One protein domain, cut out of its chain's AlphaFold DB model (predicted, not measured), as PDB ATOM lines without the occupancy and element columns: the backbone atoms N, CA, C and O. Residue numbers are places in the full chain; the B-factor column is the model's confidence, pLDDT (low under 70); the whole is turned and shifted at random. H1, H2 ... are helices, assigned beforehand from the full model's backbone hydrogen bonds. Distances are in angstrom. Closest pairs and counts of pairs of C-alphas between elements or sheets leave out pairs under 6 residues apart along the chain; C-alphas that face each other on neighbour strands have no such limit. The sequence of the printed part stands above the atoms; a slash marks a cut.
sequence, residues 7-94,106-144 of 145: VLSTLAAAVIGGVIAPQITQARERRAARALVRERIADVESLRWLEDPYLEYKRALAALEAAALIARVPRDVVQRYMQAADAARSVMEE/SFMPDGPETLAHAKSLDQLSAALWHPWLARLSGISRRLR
ATOM      1  N   VAL A   7      91.058 149.221 131.554       69.44
ATOM      2  CA  VAL A   7      91.378 149.286 130.117       69.44
ATOM      3  C   VAL A   7      92.369 150.420 129.831       69.44
ATOM      4  O   VAL A   7      93.330 150.218 129.092       69.44
ATOM      5  N   LEU A   8      92.211 151.591 130.461       69.31
ATOM      6  CA  LEU A   8      93.143 152.710 130.277       69.31
ATOM      7  C   LEU A   8      94.548 152.394 130.806       69.31
ATOM      8  O   LEU A   8      95.539 152.728 130.162       69.31
ATOM      9  N   SER A   9      94.642 151.747 131.969       61.88
ATOM     10  CA  SER A   9      95.926 151.388 132.585       61.88
ATOM     11  C   SER A   9      96.661 150.285 131.817       61.88
ATOM     12  O   SER A   9      97.880 150.366 131.669       61.88
ATOM     13  N   THR A  10      95.945 149.310 131.249       66.31
ATOM     14  CA  THR A  10      96.544 148.271 130.389       66.31
ATOM     15  C   THR A  10      96.997 148.826 129.035       66.31
ATOM     16  O   THR A  10      98.094 148.495 128.586       66.31
ATOM     17  N   LEU A  11      96.233 149.738 128.421       62.91
ATOM     18  CA  LEU A  11      96.650 150.455 127.207       62.91
ATOM     19  C   LEU A  11      97.849 151.376 127.454       62.91
ATOM     20  O   LEU A  11      98.797 151.369 126.670       62.91
ATOM     21  N   ALA A  12      97.857 152.125 128.558       59.59
ATOM     22  CA  ALA A  12      98.992 152.965 128.932       59.59
ATOM     23  C   ALA A  12     100.256 152.123 129.176       59.59
ATOM     24  O   ALA A  12     101.322 152.453 128.656       59.59
ATOM     25  N   ALA A  13     100.142 150.997 129.887       60.31
ATOM     26  CA  ALA A  13     101.254 150.074 130.109       60.31
ATOM     27  C   ALA A  13     101.767 149.443 128.800       60.31
ATOM     28  O   ALA A  13     102.978 149.321 128.614       60.31
ATOM     29  N   ALA A  14     100.875 149.101 127.866       59.38
ATOM     30  CA  ALA A  14     101.240 148.544 126.565       59.38
ATOM     31  C   ALA A  14     101.962 149.563 125.664       59.38
ATOM     32  O   ALA A  14     102.935 149.212 124.999       59.38
ATOM     33  N   VAL A  15     101.545 150.833 125.673       59.62
ATOM     34  CA  VAL A  15     102.210 151.907 124.914       59.62
ATOM     35  C   VAL A  15     103.581 152.233 125.510       59.62
ATOM     36  O   VAL A  15     104.562 152.364 124.780       59.62
ATOM     37  N   ILE A  16     103.681 152.303 126.839       57.09
ATOM     38  CA  ILE A  16     104.946 152.539 127.544       57.09
ATOM     39  C   ILE A  16     105.914 151.370 127.301       57.09
ATOM     40  O   ILE A  16     107.064 151.597 126.928       57.09
ATOM     41  N   GLY A  17     105.452 150.122 127.416       52.84
ATOM     42  CA  GLY A  17     106.255 148.935 127.112       52.84
ATOM     43  C   GLY A  17     106.675 148.857 125.641       52.84
ATOM     44  O   GLY A  17     107.834 148.570 125.349       52.84
ATOM     45  N   GLY A  18     105.769 149.186 124.718       55.69
ATOM     46  CA  GLY A  18     106.012 149.144 123.275       55.69
ATOM     47  C   GLY A  18     106.951 150.233 122.752       55.69
ATOM     48  O   GLY A  18     107.644 150.003 121.768       55.69
ATOM     49  N   VAL A  19     107.019 151.400 123.404       58.62
ATOM     50  CA  VAL A  19     107.876 152.521 122.966       58.62
ATOM     51  C   VAL A  19     109.205 152.564 123.722       58.62
ATOM     52  O   VAL A  19     110.238 152.863 123.123       58.62
ATOM     53  N   ILE A  20     109.218 152.240 125.017       56.94
ATOM     54  CA  ILE A  20     110.426 152.356 125.848       56.94
ATOM     55  C   ILE A  20     111.332 151.128 125.708       56.94
ATOM     56  O   ILE A  20     112.553 151.283 125.609       56.94
ATOM     57  N   ALA A  21     110.773 149.914 125.644       59.47
ATOM     58  CA  ALA A  21     111.587 148.700 125.554       59.47
ATOM     59  C   ALA A  21     112.482 148.666 124.295       59.47
ATOM     60  O   ALA A  21     113.675 148.378 124.438       59.47
ATOM     61  N   PRO A  22     112.010 149.053 123.089       61.00
ATOM     62  CA  PRO A  22     112.880 149.125 121.916       61.00
ATOM     63  C   PRO A  22     114.002 150.152 122.065       61.00
ATOM     64  O   PRO A  22     115.108 149.922 121.583       61.00
ATOM     65  N   GLN A  23     113.762 151.274 122.752       61.31
ATOM     66  CA  GLN A  23     114.786 152.304 122.942       61.31
ATOM     67  C   GLN A  23     115.911 151.839 123.869       61.31
ATOM     68  O   GLN A  23     117.082 152.121 123.603       61.31
ATOM     69  N   ILE A  24     115.582 151.090 124.925       60.75
ATOM     70  CA  ILE A  24     116.574 150.523 125.848       60.75
ATOM     71  C   ILE A  24     117.413 149.453 125.139       60.75
ATOM     72  O   ILE A  24     118.645 149.476 125.236       60.75
ATOM     73  N   THR A  25     116.771 148.566 124.375       66.06
ATOM     74  CA  THR A  25     117.461 147.535 123.587       66.06
ATOM     75  C   THR A  25     118.382 148.167 122.543       66.06
ATOM     76  O   THR A  25     119.576 147.866 122.519       66.06
ATOM     77  N   GLN A  26     117.897 149.161 121.791       73.50
ATOM     78  CA  GLN A  26     118.716 149.910 120.834       73.50
ATOM     79  C   GLN A  26     119.884 150.650 121.499       73.50
ATOM     80  O   GLN A  26     120.969 150.750 120.925       73.50
ATOM     81  N   ALA A  27     119.697 151.200 122.703       75.06
ATOM     82  CA  ALA A  27     120.776 151.863 123.428       75.06
ATOM     83  C   ALA A  27     121.866 150.867 123.852       75.06
ATOM     84  O   ALA A  27     123.055 151.174 123.727       75.06
ATOM     85  N   ARG A  28     121.483 149.671 124.319       81.69
ATOM     86  CA  ARG A  28     122.421 148.596 124.671       81.69
ATOM     87  C   ARG A  28     123.194 148.106 123.449       81.69
ATOM     88  O   ARG A  28     124.418 148.043 123.515       81.69
ATOM     89  N   GLU A  29     122.511 147.843 122.338       83.81
ATOM     90  CA  GLU A  29     123.130 147.423 121.072       83.81
ATOM     91  C   GLU A  29     124.148 148.450 120.565       83.81
ATOM     92  O   GLU A  29     125.260 148.092 120.187       83.81
ATOM     93  N   ARG A  30     123.828 149.749 120.646       84.31
ATOM     94  CA  ARG A  30     124.763 150.821 120.261       84.31
ATOM     95  C   ARG A  30     126.016 150.851 121.131       84.31
ATOM     96  O   ARG A  30     127.098 151.132 120.618       84.31
ATOM     97  N   ARG A  31     125.892 150.601 122.440       85.94
ATOM     98  CA  ARG A  31     127.056 150.519 123.339       85.94
ATOM     99  C   ARG A  31     127.887 149.272 123.048       85.94
ATOM    100  O   ARG A  31     129.103 149.387 122.971       85.94
ATOM    101  N   ALA A  32     127.238 148.129 122.827       88.69
ATOM    102  CA  ALA A  32     127.906 146.878 122.480       88.69
ATOM    103  C   ALA A  32     128.685 146.997 121.160       88.69
ATOM    104  O   ALA A  32     129.854 146.635 121.107       88.69
ATOM    105  N   ALA A  33     128.090 147.608 120.129       89.50
ATOM    106  CA  ALA A  33     128.770 147.852 118.859       89.50
ATOM    107  C   ALA A  33     130.031 148.718 119.029       89.50
ATOM    108  O   ALA A  33     131.062 148.438 118.430       89.50
ATOM    109  N   ARG A  34     129.992 149.752 119.881       90.94
ATOM    110  CA  ARG A  34     131.171 150.594 120.160       90.94
ATOM    111  C   ARG A  34     132.230 149.884 120.993       90.94
ATOM    112  O   ARG A  34     133.412 150.132 120.783       90.94
ATOM    113  N   ALA A  35     131.812 149.037 121.931       91.75
ATOM    114  CA  ALA A  35     132.729 148.190 122.686       91.75
ATOM    115  C   ALA A  35     133.480 147.242 121.742       91.75
ATOM    116  O   ALA A  35     134.701 147.172 121.817       91.75
ATOM    117  N   LEU A  36     132.771 146.640 120.779       93.81
ATOM    118  CA  LEU A  36     133.372 145.803 119.744       93.81
ATOM    119  C   LEU A  36     134.385 146.574 118.888       93.81
ATOM    120  O   LEU A  36     135.468 146.066 118.637       93.81
ATOM    121  N   VAL A  37     134.092 147.813 118.466       94.25
ATOM    122  CA  VAL A  37     135.096 148.626 117.741       94.25
ATOM    123  C   VAL A  37     136.361 148.802 118.575       94.25
ATOM    124  O   VAL A  37     137.462 148.720 118.048       94.25
ATOM    125  N   ARG A  38     136.210 149.021 119.880       93.62
ATOM    126  CA  ARG A  38     137.332 149.181 120.804       93.62
ATOM    127  C   ARG A  38     138.187 147.927 120.937       93.62
ATOM    128  O   ARG A  38     139.405 148.036 120.960       93.62
ATOM    129  N   GLU A  39     137.542 146.771 121.008       93.75
ATOM    130  CA  GLU A  39     138.208 145.470 120.977       93.75
ATOM    131  C   GLU A  39     139.011 145.316 119.680       93.75
ATOM    132  O   GLU A  39     140.200 145.032 119.725       93.75
ATOM    133  N   ARG A  40     138.422 145.665 118.527       95.12
ATOM    134  CA  ARG A  40     139.132 145.620 117.237       95.12
ATOM    135  C   ARG A  40     140.278 146.619 117.115       95.12
ATOM    136  O   ARG A  40     141.231 146.345 116.397       95.12
ATOM    137  N   ILE A  41     140.214 147.764 117.794       94.25
ATOM    138  CA  ILE A  41     141.363 148.677 117.892       94.25
ATOM    139  C   ILE A  41     142.498 147.988 118.651       94.25
ATOM    140  O   ILE A  41     143.630 148.028 118.186       94.25
ATOM    141  N   ALA A  42     142.200 147.335 119.778       92.00
ATOM    142  CA  ALA A  42     143.206 146.609 120.548       92.00
ATOM    143  C   ALA A  42     143.845 145.474 119.730       92.00
ATOM    144  O   ALA A  42     145.067 145.375 119.733       92.00
ATOM    145  N   ASP A  43     143.049 144.709 118.971       91.94
ATOM    146  CA  ASP A  43     143.552 143.665 118.059       91.94
ATOM    147  C   ASP A  43     144.524 144.238 117.011       91.94
ATOM    148  O   ASP A  43     145.567 143.662 116.714       91.94
ATOM    149  N   VAL A  44     144.192 145.391 116.420       92.19
ATOM    150  CA  VAL A  44     145.062 146.053 115.434       92.19
ATOM    151  C   VAL A  44     146.348 146.553 116.088       92.19
ATOM    152  O   VAL A  44     147.416 146.411 115.501       92.19
ATOM    153  N   GLU A  45     146.257 147.140 117.283       90.00
ATOM    154  CA  GLU A  45     147.414 147.678 118.001       90.00
ATOM    155  C   GLU A  45     148.348 146.593 118.531       90.00
ATOM    156  O   GLU A  45     149.558 146.811 118.525       90.00
ATOM    157  N   SER A  46     147.831 145.434 118.953       88.06
ATOM    158  CA  SER A  46     148.680 144.308 119.349       88.06
ATOM    159  C   SER A  46     149.473 143.792 118.156       88.06
ATOM    160  O   SER A  46     150.685 143.655 118.251       88.06
ATOM    161  N   LEU A  47     148.802 143.629 117.010       87.62
ATOM    162  CA  LEU A  47     149.409 143.110 115.786       87.62
ATOM    163  C   LEU A  47     150.293 144.127 115.061       87.62
ATOM    164  O   LEU A  47     150.969 143.762 114.105       87.62
ATOM    165  N   ARG A  48     150.244 145.417 115.420       80.25
ATOM    166  CA  ARG A  48     151.002 146.480 114.736       80.25
ATOM    167  C   ARG A  48     152.508 146.360 114.972       80.25
ATOM    168  O   ARG A  48     153.279 146.844 114.146       80.25
ATOM    169  N   TRP A  49     152.915 145.746 116.077       75.44
ATOM    170  CA  TRP A  49     154.318 145.529 116.408       75.44
ATOM    171  C   TRP A  49     154.887 144.360 115.582       75.44
ATOM    172  O   TRP A  49     154.159 143.460 115.176       75.44
ATOM    173  N   LEU A  50     156.186 144.431 115.269       62.56
ATOM    174  CA  LEU A  50     156.908 143.669 114.230       62.56
ATOM    175  C   LEU A  50     156.819 142.134 114.278       62.56
ATOM    176  O   LEU A  50     157.265 141.484 113.335       62.56
ATOM    177  N   GLU A  51     156.287 141.545 115.344       62.72
ATOM    178  CA  GLU A  51     156.325 140.094 115.554       62.72
ATOM    179  C   GLU A  51     155.246 139.339 114.757       62.72
ATOM    180  O   GLU A  51     155.423 138.156 114.459       62.72
ATOM    181  N   ASP A  52     154.170 140.015 114.337       67.00
ATOM    182  CA  ASP A  52     152.978 139.333 113.825       67.00
ATOM    183  C   ASP A  52     152.831 139.330 112.286       67.00
ATOM    184  O   ASP A  52     153.172 140.315 111.612       67.00
ATOM    185  N   PRO A  53     152.245 138.269 111.681       79.56
ATOM    186  CA  PRO A  53     152.101 138.139 110.230       79.56
ATOM    187  C   PRO A  53     151.293 139.279 109.587       79.56
ATOM    188  O   PRO A  53     150.154 139.559 109.966       79.56
ATOM    189  N   TYR A  54     151.815 139.863 108.503       84.00
ATOM    190  CA  TYR A  54     151.160 140.951 107.751       84.00
ATOM    191  C   TYR A  54     149.703 140.641 107.342       84.00
ATOM    192  O   TYR A  54     148.831 141.513 107.359       84.00
ATOM    193  N   LEU A  55     149.409 139.380 107.001       88.25
ATOM    194  CA  LEU A  55     148.053 138.941 106.658       88.25
ATOM    195  C   LEU A  55     147.082 139.025 107.843       88.25
ATOM    196  O   LEU A  55     145.913 139.360 107.645       88.25
ATOM    197  N   GLU A  56     147.537 138.723 109.056       89.44
ATOM    198  CA  GLU A  56     146.716 138.794 110.268       89.44
ATOM    199  C   GLU A  56     146.406 140.244 110.619       89.44
ATOM    200  O   GLU A  56     145.251 140.591 110.865       89.44
ATOM    201  N   TYR A  57     147.398 141.118 110.478       90.62
ATOM    202  CA  TYR A  57     147.216 142.555 110.631       90.62
ATOM    203  C   TYR A  57     146.187 143.137 109.647       90.62
ATOM    204  O   TYR A  57     145.258 143.842 110.050       90.62
ATOM    205  N   LYS A  58     146.263 142.789 108.352       92.06
ATOM    206  CA  LYS A  58     145.259 143.235 107.368       92.06
ATOM    207  C   LYS A  58     143.861 142.685 107.661       92.06
ATOM    208  O   LYS A  58     142.875 143.397 107.456       92.06
ATOM    209  N   ARG A  59     143.753 141.455 108.175       92.88
ATOM    210  CA  ARG A  59     142.472 140.895 108.639       92.88
ATOM    211  C   ARG A  59     141.919 141.668 109.835       92.88
ATOM    212  O   ARG A  59     140.723 141.953 109.845       92.88
ATOM    213  N   ALA A  60     142.762 142.056 110.790       93.25
ATOM    214  CA  ALA A  60     142.356 142.871 111.933       93.25
ATOM    215  C   ALA A  60     141.871 144.265 111.500       93.25
ATOM    216  O   ALA A  60     140.816 144.713 111.950       93.25
ATOM    217  N   LEU A  61     142.554 144.910 110.546       94.56
ATOM    218  CA  LEU A  61     142.104 146.177 109.957       94.56
ATOM    219  C   LEU A  61     140.740 146.048 109.256       94.56
ATOM    220  O   LEU A  61     139.870 146.901 109.439       94.56
ATOM    221  N   ALA A  62     140.516 144.975 108.494       95.00
ATOM    222  CA  ALA A  62     139.223 144.720 107.857       95.00
ATOM    223  C   ALA A  62     138.108 144.449 108.887       95.00
ATOM    224  O   ALA A  62     136.988 144.948 108.748       95.00
ATOM    225  N   ALA A  63     138.411 143.697 109.951       94.94
ATOM    226  CA  ALA A  63     137.482 143.443 111.051       94.94
ATOM    227  C   ALA A  63     137.127 144.733 111.811       94.94
ATOM    228  O   ALA A  63     135.964 144.941 112.172       94.94
ATOM    229  N   LEU A  64     138.102 145.628 112.000       95.88
ATOM    230  CA  LEU A  64     137.884 146.959 112.555       95.88
ATOM    231  C   LEU A  64     136.958 147.797 111.668       95.88
ATOM    232  O   LEU A  64     136.005 148.383 112.184       95.88
ATOM    233  N   GLU A  65     137.194 147.845 110.352       96.00
ATOM    234  CA  GLU A  65     136.332 148.587 109.421       96.00
ATOM    235  C   GLU A  65     134.884 148.071 109.485       96.00
ATOM    236  O   GLU A  65     133.945 148.863 109.613       96.00
ATOM    237  N   ALA A  66     134.695 146.749 109.494       94.38
ATOM    238  CA  ALA A  66     133.379 146.127 109.624       94.38
ATOM    239  C   ALA A  66     132.683 146.495 110.949       94.38
ATOM    240  O   ALA A  66     131.520 146.908 110.949       94.38
ATOM    241  N   ALA A  67     133.392 146.409 112.080       94.56
ATOM    242  CA  ALA A  67     132.854 146.805 113.380       94.56
ATOM    243  C   ALA A  67     132.484 148.299 113.411       94.56
ATOM    244  O   ALA A  67     131.431 148.681 113.933       94.56
ATOM    245  N   ALA A  68     133.319 149.153 112.814       92.94
ATOM    246  CA  ALA A  68     133.109 150.593 112.772       92.94
ATOM    247  C   ALA A  68     131.884 150.981 111.928       92.94
ATOM    248  O   ALA A  68     131.132 151.883 112.316       92.94
ATOM    249  N   LEU A  69     131.632 150.260 110.828       91.25
ATOM    250  CA  LEU A  69     130.416 150.398 110.021       91.25
ATOM    251  C   LEU A  69     129.159 150.075 110.839       91.25
ATOM    252  O   LEU A  69     128.215 150.869 110.847       91.25
ATOM    253  N   ILE A  70     129.163 148.964 111.584       89.81
ATOM    254  CA  ILE A  70     128.043 148.562 112.455       89.81
ATOM    255  C   ILE A  70     127.796 149.621 113.541       89.81
ATOM    256  O   ILE A  70     126.657 150.027 113.782       89.81
ATOM    257  N   ALA A  71     128.864 150.130 114.158       89.44
ATOM    258  CA  ALA A  71     128.795 151.169 115.184       89.44
ATOM    259  C   ALA A  71     128.473 152.576 114.638       89.44
ATOM    260  O   ALA A  71     128.297 153.511 115.429       89.44
ATOM    261  N   ARG A  72     128.356 152.732 113.309       89.44
ATOM    262  CA  ARG A  72     128.125 154.002 112.597       89.44
ATOM    263  C   ARG A  72     129.179 155.070 112.907       89.44
ATOM    264  O   ARG A  72     128.852 156.252 113.032       89.44
ATOM    265  N   VAL A  73     130.437 154.659 113.042       89.44
ATOM    266  CA  VAL A  73     131.565 155.589 113.163       89.44
ATOM    267  C   VAL A  73     131.774 156.289 111.812       89.44
ATOM    268  O   VAL A  73     131.628 155.648 110.768       89.44
ATOM    269  N   PRO A  74     132.094 157.596 111.777       89.88
ATOM    270  CA  PRO A  74     132.374 158.284 110.522       89.88
ATOM    271  C   PRO A  74     133.519 157.619 109.751       89.88
ATOM    272  O   PRO A  74     134.621 157.460 110.273       89.88
ATOM    273  N   ARG A  75     133.258 157.264 108.488       89.81
ATOM    274  CA  ARG A  75     134.215 156.546 107.633       89.81
ATOM    275  C   ARG A  75     135.543 157.288 107.472       89.81
ATOM    276  O   ARG A  75     136.584 156.646 107.427       89.81
ATOM    277  N   ASP A  76     135.521 158.621 107.422       90.69
ATOM    278  CA  ASP A  76     136.733 159.438 107.287       90.69
ATOM    279  C   ASP A  76     137.663 159.316 108.500       90.69
ATOM    280  O   ASP A  76     138.880 159.337 108.342       90.69
ATOM    281  N   VAL A  77     137.103 159.168 109.703       91.75
ATOM    282  CA  VAL A  77     137.881 158.983 110.935       91.75
ATOM    283  C   VAL A  77     138.523 157.596 110.957       91.75
ATOM    284  O   VAL A  77     139.711 157.481 111.237       91.75
ATOM    285  N   VAL A  78     137.758 156.562 110.593       94.19
ATOM    286  CA  VAL A  78     138.248 155.175 110.525       94.19
ATOM    287  C   VAL A  78     139.369 155.046 109.494       94.19
ATOM    288  O   VAL A  78     140.430 154.522 109.807       94.19
ATOM    289  N   GLN A  79     139.178 155.586 108.287       94.81
ATOM    290  CA  GLN A  79     140.183 155.513 107.224       94.81
ATOM    291  C   GLN A  79     141.487 156.222 107.588       94.81
ATOM    292  O   GLN A  79     142.556 155.688 107.313       94.81
ATOM    293  N   ARG A  80     141.416 157.397 108.230       94.31
ATOM    294  CA  ARG A  80     142.623 158.094 108.702       94.31
ATOM    295  C   ARG A  80     143.390 157.278 109.729       94.31
ATOM    296  O   ARG A  80     144.610 157.248 109.662       94.31
ATOM    297  N   TYR A  81     142.683 156.625 110.650       95.38
ATOM    298  CA  TYR A  81     143.313 155.720 111.602       95.38
ATOM    299  C   TYR A  81     143.987 154.543 110.894       95.38
ATOM    300  O   TYR A  81     145.162 154.303 111.128       95.38
ATOM    301  N   MET A  82     143.288 153.857 109.983       95.38
ATOM    302  CA  MET A  82     143.855 152.714 109.254       95.38
ATOM    303  C   MET A  82     145.108 153.108 108.460       95.38
ATOM    304  O   MET A  82     146.108 152.404 108.514       95.38
ATOM    305  N   GLN A  83     145.080 154.257 107.776       94.94
ATOM    306  CA  GLN A  83     146.235 154.787 107.038       94.94
ATOM    307  C   GLN A  83     147.410 155.121 107.961       94.94
ATOM    308  O   GLN A  83     148.551 154.806 107.640       94.94
ATOM    309  N   ALA A  84     147.139 155.760 109.100       93.88
ATOM    310  CA  ALA A  84     148.182 156.108 110.056       93.88
ATOM    311  C   ALA A  84     148.750 154.868 110.764       93.88
ATOM    312  O   ALA A  84     149.943 154.820 111.035       93.88
ATOM    313  N   ALA A  85     147.922 153.852 111.023       92.19
ATOM    314  CA  ALA A  85     148.356 152.569 111.566       92.19
ATOM    315  C   ALA A  85     149.237 151.801 110.569       92.19
ATOM    316  O   ALA A  85     150.275 151.283 110.973       92.19
ATOM    317  N   ASP A  86     148.863 151.786 109.283       91.12
ATOM    318  CA  ASP A  86     149.671 151.201 108.207       91.12
ATOM    319  C   ASP A  86     151.036 151.907 108.098       91.12
ATOM    320  O   ASP A  86     152.070 151.245 108.068       91.12
ATOM    321  N   ALA A  87     151.050 153.244 108.097       90.50
ATOM    322  CA  ALA A  87     152.282 154.033 108.025       90.50
ATOM    323  C   ALA A  87     153.177 153.845 109.263       90.50
ATOM    324  O   ALA A  87     154.391 153.706 109.149       90.50
ATOM    325  N   ALA A  88     152.587 153.795 110.459       87.38
ATOM    326  CA  ALA A  88     153.340 153.528 111.680       87.38
ATOM    327  C   ALA A  88     153.937 152.111 111.693       87.38
ATOM    328  O   ALA A  88     154.999 151.909 112.275       87.38
ATOM    329  N   ARG A  89     153.283 151.132 111.053       85.50
ATOM    330  CA  ARG A  89     153.823 149.776 110.893       85.50
ATOM    331  C   ARG A  89     154.988 149.737 109.902       85.50
ATOM    332  O   ARG A  89     155.988 149.097 110.201       85.50
ATOM    333  N   SER A  90     154.899 150.422 108.759       84.31
ATOM    334  CA  SER A  90     155.991 150.409 107.770       84.31
ATOM    335  C   SER A  90     157.288 151.007 108.322       84.31
ATOM    336  O   SER A  90     158.361 150.488 108.045       84.31
ATOM    337  N   VAL A  91     157.196 152.033 109.178       83.25
ATOM    338  CA  VAL A  91     158.369 152.592 109.882       83.25
ATOM    339  C   VAL A  91     159.042 151.556 110.787       83.25
ATOM    340  O   VAL A  91     160.258 151.578 110.949       83.25
ATOM    341  N   MET A  92     158.271 150.633 111.366       76.19
ATOM    342  CA  MET A  92     158.828 149.535 112.154       76.19
ATOM    343  C   MET A  92     159.517 148.504 111.260       76.19
ATOM    344  O   MET A  92     160.612 148.067 111.583       76.19
ATOM    345  N   GLU A  93     158.925 148.143 110.119       75.75
ATOM    346  CA  GLU A  93     159.540 147.212 109.154       75.75
ATOM    347  C   GLU A  93     160.896 147.707 108.625       75.75
ATOM    348  O   GLU A  93     161.784 146.900 108.354       75.75
ATOM    349  N   GLU A  94     161.078 149.023 108.519       73.75
ATOM    350  CA  GLU A  94     162.336 149.655 108.101       73.75
ATOM    351  C   GLU A  94     163.336 149.864 109.253       73.75
ATOM    352  O   GLU A  94     164.492 150.227 109.012       73.75
ATOM    353  N   SER A 106     165.870 148.675 121.548       59.59
ATOM    354  CA  SER A 106     164.429 148.886 121.560       59.59
ATOM    355  C   SER A 106     164.135 150.149 120.745       59.59
ATOM    356  O   SER A 106     164.261 151.274 121.234       59.59
ATOM    357  N   PHE A 107     163.844 149.970 119.457       64.81
ATOM    358  CA  PHE A 107     163.505 151.062 118.560       64.81
ATOM    359  C   PHE A 107     162.064 151.485 118.831       64.81
ATOM    360  O   PHE A 107     161.112 150.836 118.405       64.81
ATOM    361  N   MET A 108     161.906 152.586 119.565       64.31
ATOM    362  CA  MET A 108     160.626 153.270 119.665       64.31
ATOM    363  C   MET A 108     160.643 154.433 118.665       64.31
ATOM    364  O   MET A 108     161.293 155.442 118.935       64.31
ATOM    365  N   PRO A 109     159.991 154.311 117.496       66.12
ATOM    366  CA  PRO A 109     159.963 155.384 116.521       66.12
ATOM    367  C   PRO A 109     159.213 156.574 117.100       66.12
ATOM    368  O   PRO A 109     158.008 156.508 117.339       66.12
ATOM    369  N   ASP A 110     159.919 157.682 117.269       70.81
ATOM    370  CA  ASP A 110     159.352 158.980 117.635       70.81
ATOM    371  C   ASP A 110     159.239 159.872 116.385       70.81
ATOM    372  O   ASP A 110     159.787 160.971 116.296       70.81
ATOM    373  N   GLY A 111     158.610 159.313 115.346       80.88
ATOM    374  CA  GLY A 111     158.480 159.922 114.024       80.88
ATOM    375  C   GLY A 111     157.142 160.640 113.803       80.88
ATOM    376  O   GLY A 111     156.181 160.455 114.563       80.88
ATOM    377  N   PRO A 112     157.032 161.444 112.728       85.38
ATOM    378  CA  PRO A 112     155.772 162.079 112.342       85.38
ATOM    379  C   PRO A 112     154.644 161.062 112.102       85.38
ATOM    380  O   PRO A 112     153.479 161.382 112.343       85.38
ATOM    381  N   GLU A 113     154.967 159.835 111.692       86.00
ATOM    382  CA  GLU A 113     154.032 158.724 111.507       86.00
ATOM    383  C   GLU A 113     153.451 158.250 112.846       86.00
ATOM    384  O   GLU A 113     152.234 158.099 112.964       86.00
ATOM    385  N   THR A 114     154.288 158.103 113.880       84.81
ATOM    386  CA  THR A 114     153.858 157.738 115.240       84.81
ATOM    387  C   THR A 114     152.947 158.812 115.835       84.81
ATOM    388  O   THR A 114     151.903 158.507 116.416       84.81
ATOM    389  N   LEU A 115     153.277 160.090 115.627       87.94
ATOM    390  CA  LEU A 115     152.432 161.210 116.054       87.94
ATOM    391  C   LEU A 115     151.101 161.256 115.289       87.94
ATOM    392  O   LEU A 115     150.046 161.506 115.880       87.94
ATOM    393  N   ALA A 116     151.127 161.018 113.974       89.69
ATOM    394  CA  ALA A 116     149.925 160.956 113.149       89.69
ATOM    395  C   ALA A 116     149.011 159.800 113.578       89.69
ATOM    396  O   ALA A 116     147.794 159.986 113.681       89.69
ATOM    397  N   HIS A 117     149.596 158.644 113.895       92.25
ATOM    398  CA  HIS A 117     148.902 157.487 114.449       92.25
ATOM    399  C   HIS A 117     148.246 157.814 115.789       92.25
ATOM    400  O   HIS A 117     147.018 157.734 115.878       92.25
ATOM    401  N   ALA A 118     149.001 158.313 116.771       91.38
ATOM    402  CA  ALA A 118     148.470 158.687 118.081       91.38
ATOM    403  C   ALA A 118     147.310 159.694 117.966       91.38
ATOM    404  O   ALA A 118     146.252 159.531 118.581       91.38
ATOM    405  N   LYS A 119     147.455 160.702 117.098       93.56
ATOM    406  CA  LYS A 119     146.404 161.692 116.829       93.56
ATOM    407  C   LYS A 119     145.165 161.077 116.176       93.56
ATOM    408  O   LYS A 119     144.041 161.486 116.473       93.56
ATOM    409  N   SER A 120     145.343 160.135 115.255       92.75
ATOM    410  CA  SER A 120     144.230 159.446 114.596       92.75
ATOM    411  C   SER A 120     143.473 158.525 115.560       92.75
ATOM    412  O   SER A 120     142.240 158.481 115.523       92.75
ATOM    413  N   LEU A 121     144.190 157.870 116.477       93.31
ATOM    414  CA  LEU A 121     143.631 157.030 117.531       93.31
ATOM    415  C   LEU A 121     142.817 157.859 118.530       93.31
ATOM    416  O   LEU A 121     141.719 157.450 118.914       93.31
ATOM    417  N   ASP A 122     143.304 159.042 118.903       92.38
ATOM    418  CA  ASP A 122     142.563 159.977 119.753       92.38
ATOM    419  C   ASP A 122     141.265 160.448 119.072       92.38
ATOM    420  O   ASP A 122     140.179 160.377 119.653       92.38
ATOM    421  N   GLN A 123     141.327 160.808 117.784       91.62
ATOM    422  CA  GLN A 123     140.135 161.179 117.007       91.62
ATOM    423  C   GLN A 123     139.113 160.040 116.915       91.62
ATOM    424  O   GLN A 123     137.907 160.278 117.051       91.62
ATOM    425  N   LEU A 124     139.574 158.808 116.691       92.12
ATOM    426  CA  LEU A 124     138.721 157.623 116.643       92.12
ATOM    427  C   LEU A 124     138.090 157.338 118.012       92.12
ATOM    428  O   LEU A 124     136.879 157.119 118.108       92.12
ATOM    429  N   SER A 125     138.879 157.426 119.080       91.38
ATOM    430  CA  SER A 125     138.424 157.246 120.461       91.38
ATOM    431  C   SER A 125     137.379 158.289 120.856       91.38
ATOM    432  O   SER A 125     136.324 157.945 121.398       91.38
ATOM    433  N   ALA A 126     137.611 159.558 120.516       89.06
ATOM    434  CA  ALA A 126     136.662 160.642 120.734       89.06
ATOM    435  C   ALA A 126     135.351 160.413 119.963       89.06
ATOM    436  O   ALA A 126     134.266 160.610 120.518       89.06
ATOM    437  N   ALA A 127     135.422 159.940 118.713       88.06
ATOM    438  CA  ALA A 127     134.239 159.627 117.909       88.06
ATOM    439  C   ALA A 127     133.402 158.477 118.502       88.06
ATOM    440  O   ALA A 127     132.170 158.501 118.410       88.06
ATOM    441  N   LEU A 128     134.047 157.501 119.148       87.38
ATOM    442  CA  LEU A 128     133.375 156.392 119.830       87.38
ATOM    443  C   LEU A 128     132.659 156.833 121.113       87.38
ATOM    444  O   LEU A 128     131.513 156.439 121.351       87.38
ATOM    445  N   TRP A 129     133.300 157.663 121.937       85.62
ATOM    446  CA  TRP A 129     132.704 158.153 123.185       85.62
ATOM    447  C   TRP A 129     131.638 159.223 122.969       85.62
ATOM    448  O   TRP A 129     130.602 159.217 123.639       85.62
ATOM    449  N   HIS A 130     131.871 160.129 122.021       85.00
ATOM    450  CA  HIS A 130     131.063 161.327 121.822       85.00
ATOM    451  C   HIS A 130     130.516 161.401 120.384       85.00
ATOM    452  O   HIS A 130     130.878 162.288 119.605       85.00
ATOM    453  N   PRO A 131     129.570 160.516 120.022       74.19
ATOM    454  CA  PRO A 131     129.038 160.400 118.658       74.19
ATOM    455  C   PRO A 131     128.356 161.687 118.160       74.19
ATOM    456  O   PRO A 131     128.333 161.971 116.964       74.19
ATOM    457  N   TRP A 132     127.796 162.485 119.072       75.38
ATOM    458  CA  TRP A 132     127.170 163.773 118.762       75.38
ATOM    459  C   TRP A 132     128.202 164.818 118.323       75.38
ATOM    460  O   TRP A 132     127.941 165.564 117.383       75.38
ATOM    461  N   LEU A 133     129.389 164.828 118.936       70.50
ATOM    462  CA  LEU A 133     130.470 165.746 118.564       70.50
ATOM    463  C   LEU A 133     131.037 165.400 117.184       70.50
ATOM    464  O   LEU A 133     131.248 166.288 116.357       70.50
ATOM    465  N   ALA A 134     131.183 164.106 116.890       66.88
ATOM    466  CA  ALA A 134     131.594 163.633 115.569       66.88
ATOM    467  C   ALA A 134     130.592 164.026 114.464       66.88
ATOM    468  O   ALA A 134     130.973 164.315 113.330       66.88
ATOM    469  N   ARG A 135     129.299 164.088 114.795       67.25
ATOM    470  CA  ARG A 135     128.250 164.504 113.856       67.25
ATOM    471  C   ARG A 135     128.265 166.015 113.591       67.25
ATOM    472  O   ARG A 135     128.034 166.432 112.458       67.25
ATOM    473  N   LEU A 136     128.570 166.828 114.604       64.25
ATOM    474  CA  LEU A 136     128.666 168.288 114.485       64.25
ATOM    475  C   LEU A 136     129.910 168.736 113.706       64.25
ATOM    476  O   LEU A 136     129.827 169.656 112.891       64.25
ATOM    477  N   SER A 137     131.045 168.051 113.884       63.50
ATOM    478  CA  SER A 137     132.270 168.369 113.141       63.50
ATOM    479  C   SER A 137     132.083 168.185 111.628       63.50
ATOM    480  O   SER A 137     132.505 169.041 110.849       63.50
ATOM    481  N   GLY A 138     131.352 167.150 111.199       64.12
ATOM    482  CA  GLY A 138     130.996 166.939 109.793       64.12
ATOM    483  C   GLY A 138     130.114 168.046 109.199       64.12
ATOM    484  O   GLY A 138     130.309 168.422 108.044       64.12
ATOM    485  N   ILE A 139     129.184 168.601 109.983       62.28
ATOM    486  CA  ILE A 139     128.318 169.717 109.562       62.28
ATOM    487  C   ILE A 139     129.143 171.001 109.422       62.28
ATOM    488  O   ILE A 139     129.098 171.648 108.378       62.28
ATOM    489  N   SER A 140     129.968 171.326 110.422       60.62
ATOM    490  CA  SER A 140     130.833 172.516 110.385       60.62
ATOM    491  C   SER A 140     131.809 172.505 109.200       60.62
ATOM    492  O   SER A 140     132.040 173.534 108.573       60.62
ATOM    493  N   ARG A 141     132.329 171.326 108.828       62.66
ATOM    494  CA  ARG A 141     133.256 171.152 107.702       62.66
ATOM    495  C   ARG A 141     132.569 171.328 106.339       62.66
ATOM    496  O   ARG A 141     133.234 171.699 105.379       62.66
ATOM    497  N   ARG A 142     131.256 171.077 106.248       62.81
ATOM    498  CA  ARG A 142     130.446 171.327 105.038       62.81
ATOM    499  C   ARG A 142     130.055 172.794 104.883       62.81
ATOM    500  O   ARG A 142     129.950 173.246 103.757       62.81
ATOM    501  N   LEU A 143     129.865 173.510 105.990       63.44
ATOM    502  CA  LEU A 143     129.509 174.936 106.003       63.44
ATOM    503  C   LEU A 143     130.702 175.874 105.762       63.44
ATOM    504  O   LEU A 143     130.511 177.067 105.574       63.44
ATOM    505  N   ARG A 144     131.932 175.351 105.812       60.62
ATOM    506  CA  ARG A 144     133.171 176.101 105.548       60.62
ATOM    507  C   ARG A 144     133.650 176.009 104.093       60.62
ATOM    508  O   ARG A 144     134.731 176.514 103.797       60.62
TER     509      ARG A 144
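AT A GLANCE: This is residues 7 to 94 and 106 to 144 of the 145 residues of an uncharacterized protein of Nonomuraea mesophila (UniProt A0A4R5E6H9). A small up-and-down bundle is made by residues 33 to 47 of H1 with H2, H3 and H4; the rest of H1 runs on as a long arm, of which residues 7 to 28 stick out. H5 turns off steeply from the end of H4, and residues 139 to 144 stick out too. Look for 127 printed residues with five named helices, H1 to H5 in chain order, and no named strand: all helix. The whole is loose, with a radius of gyration of the C-alphas of 19.6 A, and spans 74 by 39 by 21 A, the arm making the length.

IN THESE COORDINATES: Find C-alpha 7 at (91.378, 149.286, 130.117); from there H1, residues 7 to 47, runs 60.1 A to C-alpha 47 at (149.409, 143.110, 115.786). Next come H2, residues 54 to 70, 24.8 A, and H3, residues 75 to 93, 27.0 A. Past the cut, find H4, residues 112 to 129, 25.8 A, and H5, residues 131 to 143, ending at (129.509, 174.936, 106.003).

HOW THE PARTS SIT: In the bundle each helix runs against the one before. H1 and H2, a hairpin, touch at a shallow tilt of 21 degrees, closest at C-alphas 40 and 64, 5.0 A. H2 and H3, also a hairpin, touch at C-alphas 61 and 82, 6.8 A. H3 and H4 touch at C-alphas 84 and 117, 4.7 A, at 34 degrees, only just shallow. H1 and H4 are close but not clearly touching, closest at C-alphas 34 and 128, 6.2 A. H4 and H5 only just touch, only at the corner, with 3 pairs of C-alphas within 8 A. Every O i to N i+4 pair is within hydrogen-bond range in H2 and H4, against 35 of 37 in H1, 14 of 15 in H3 and 8 of 9 in H5.

THE WHOLE: C-alphas 7 and 94, the farthest apart, are 74.3 A apart. Residues 95 to 105 are not printed; the gap is 13.6 A. Of the links printed whole, none is long. Confidence is under 70 at residues 7 to 25, 50 to 52, 106 to 109 and 134 to 144.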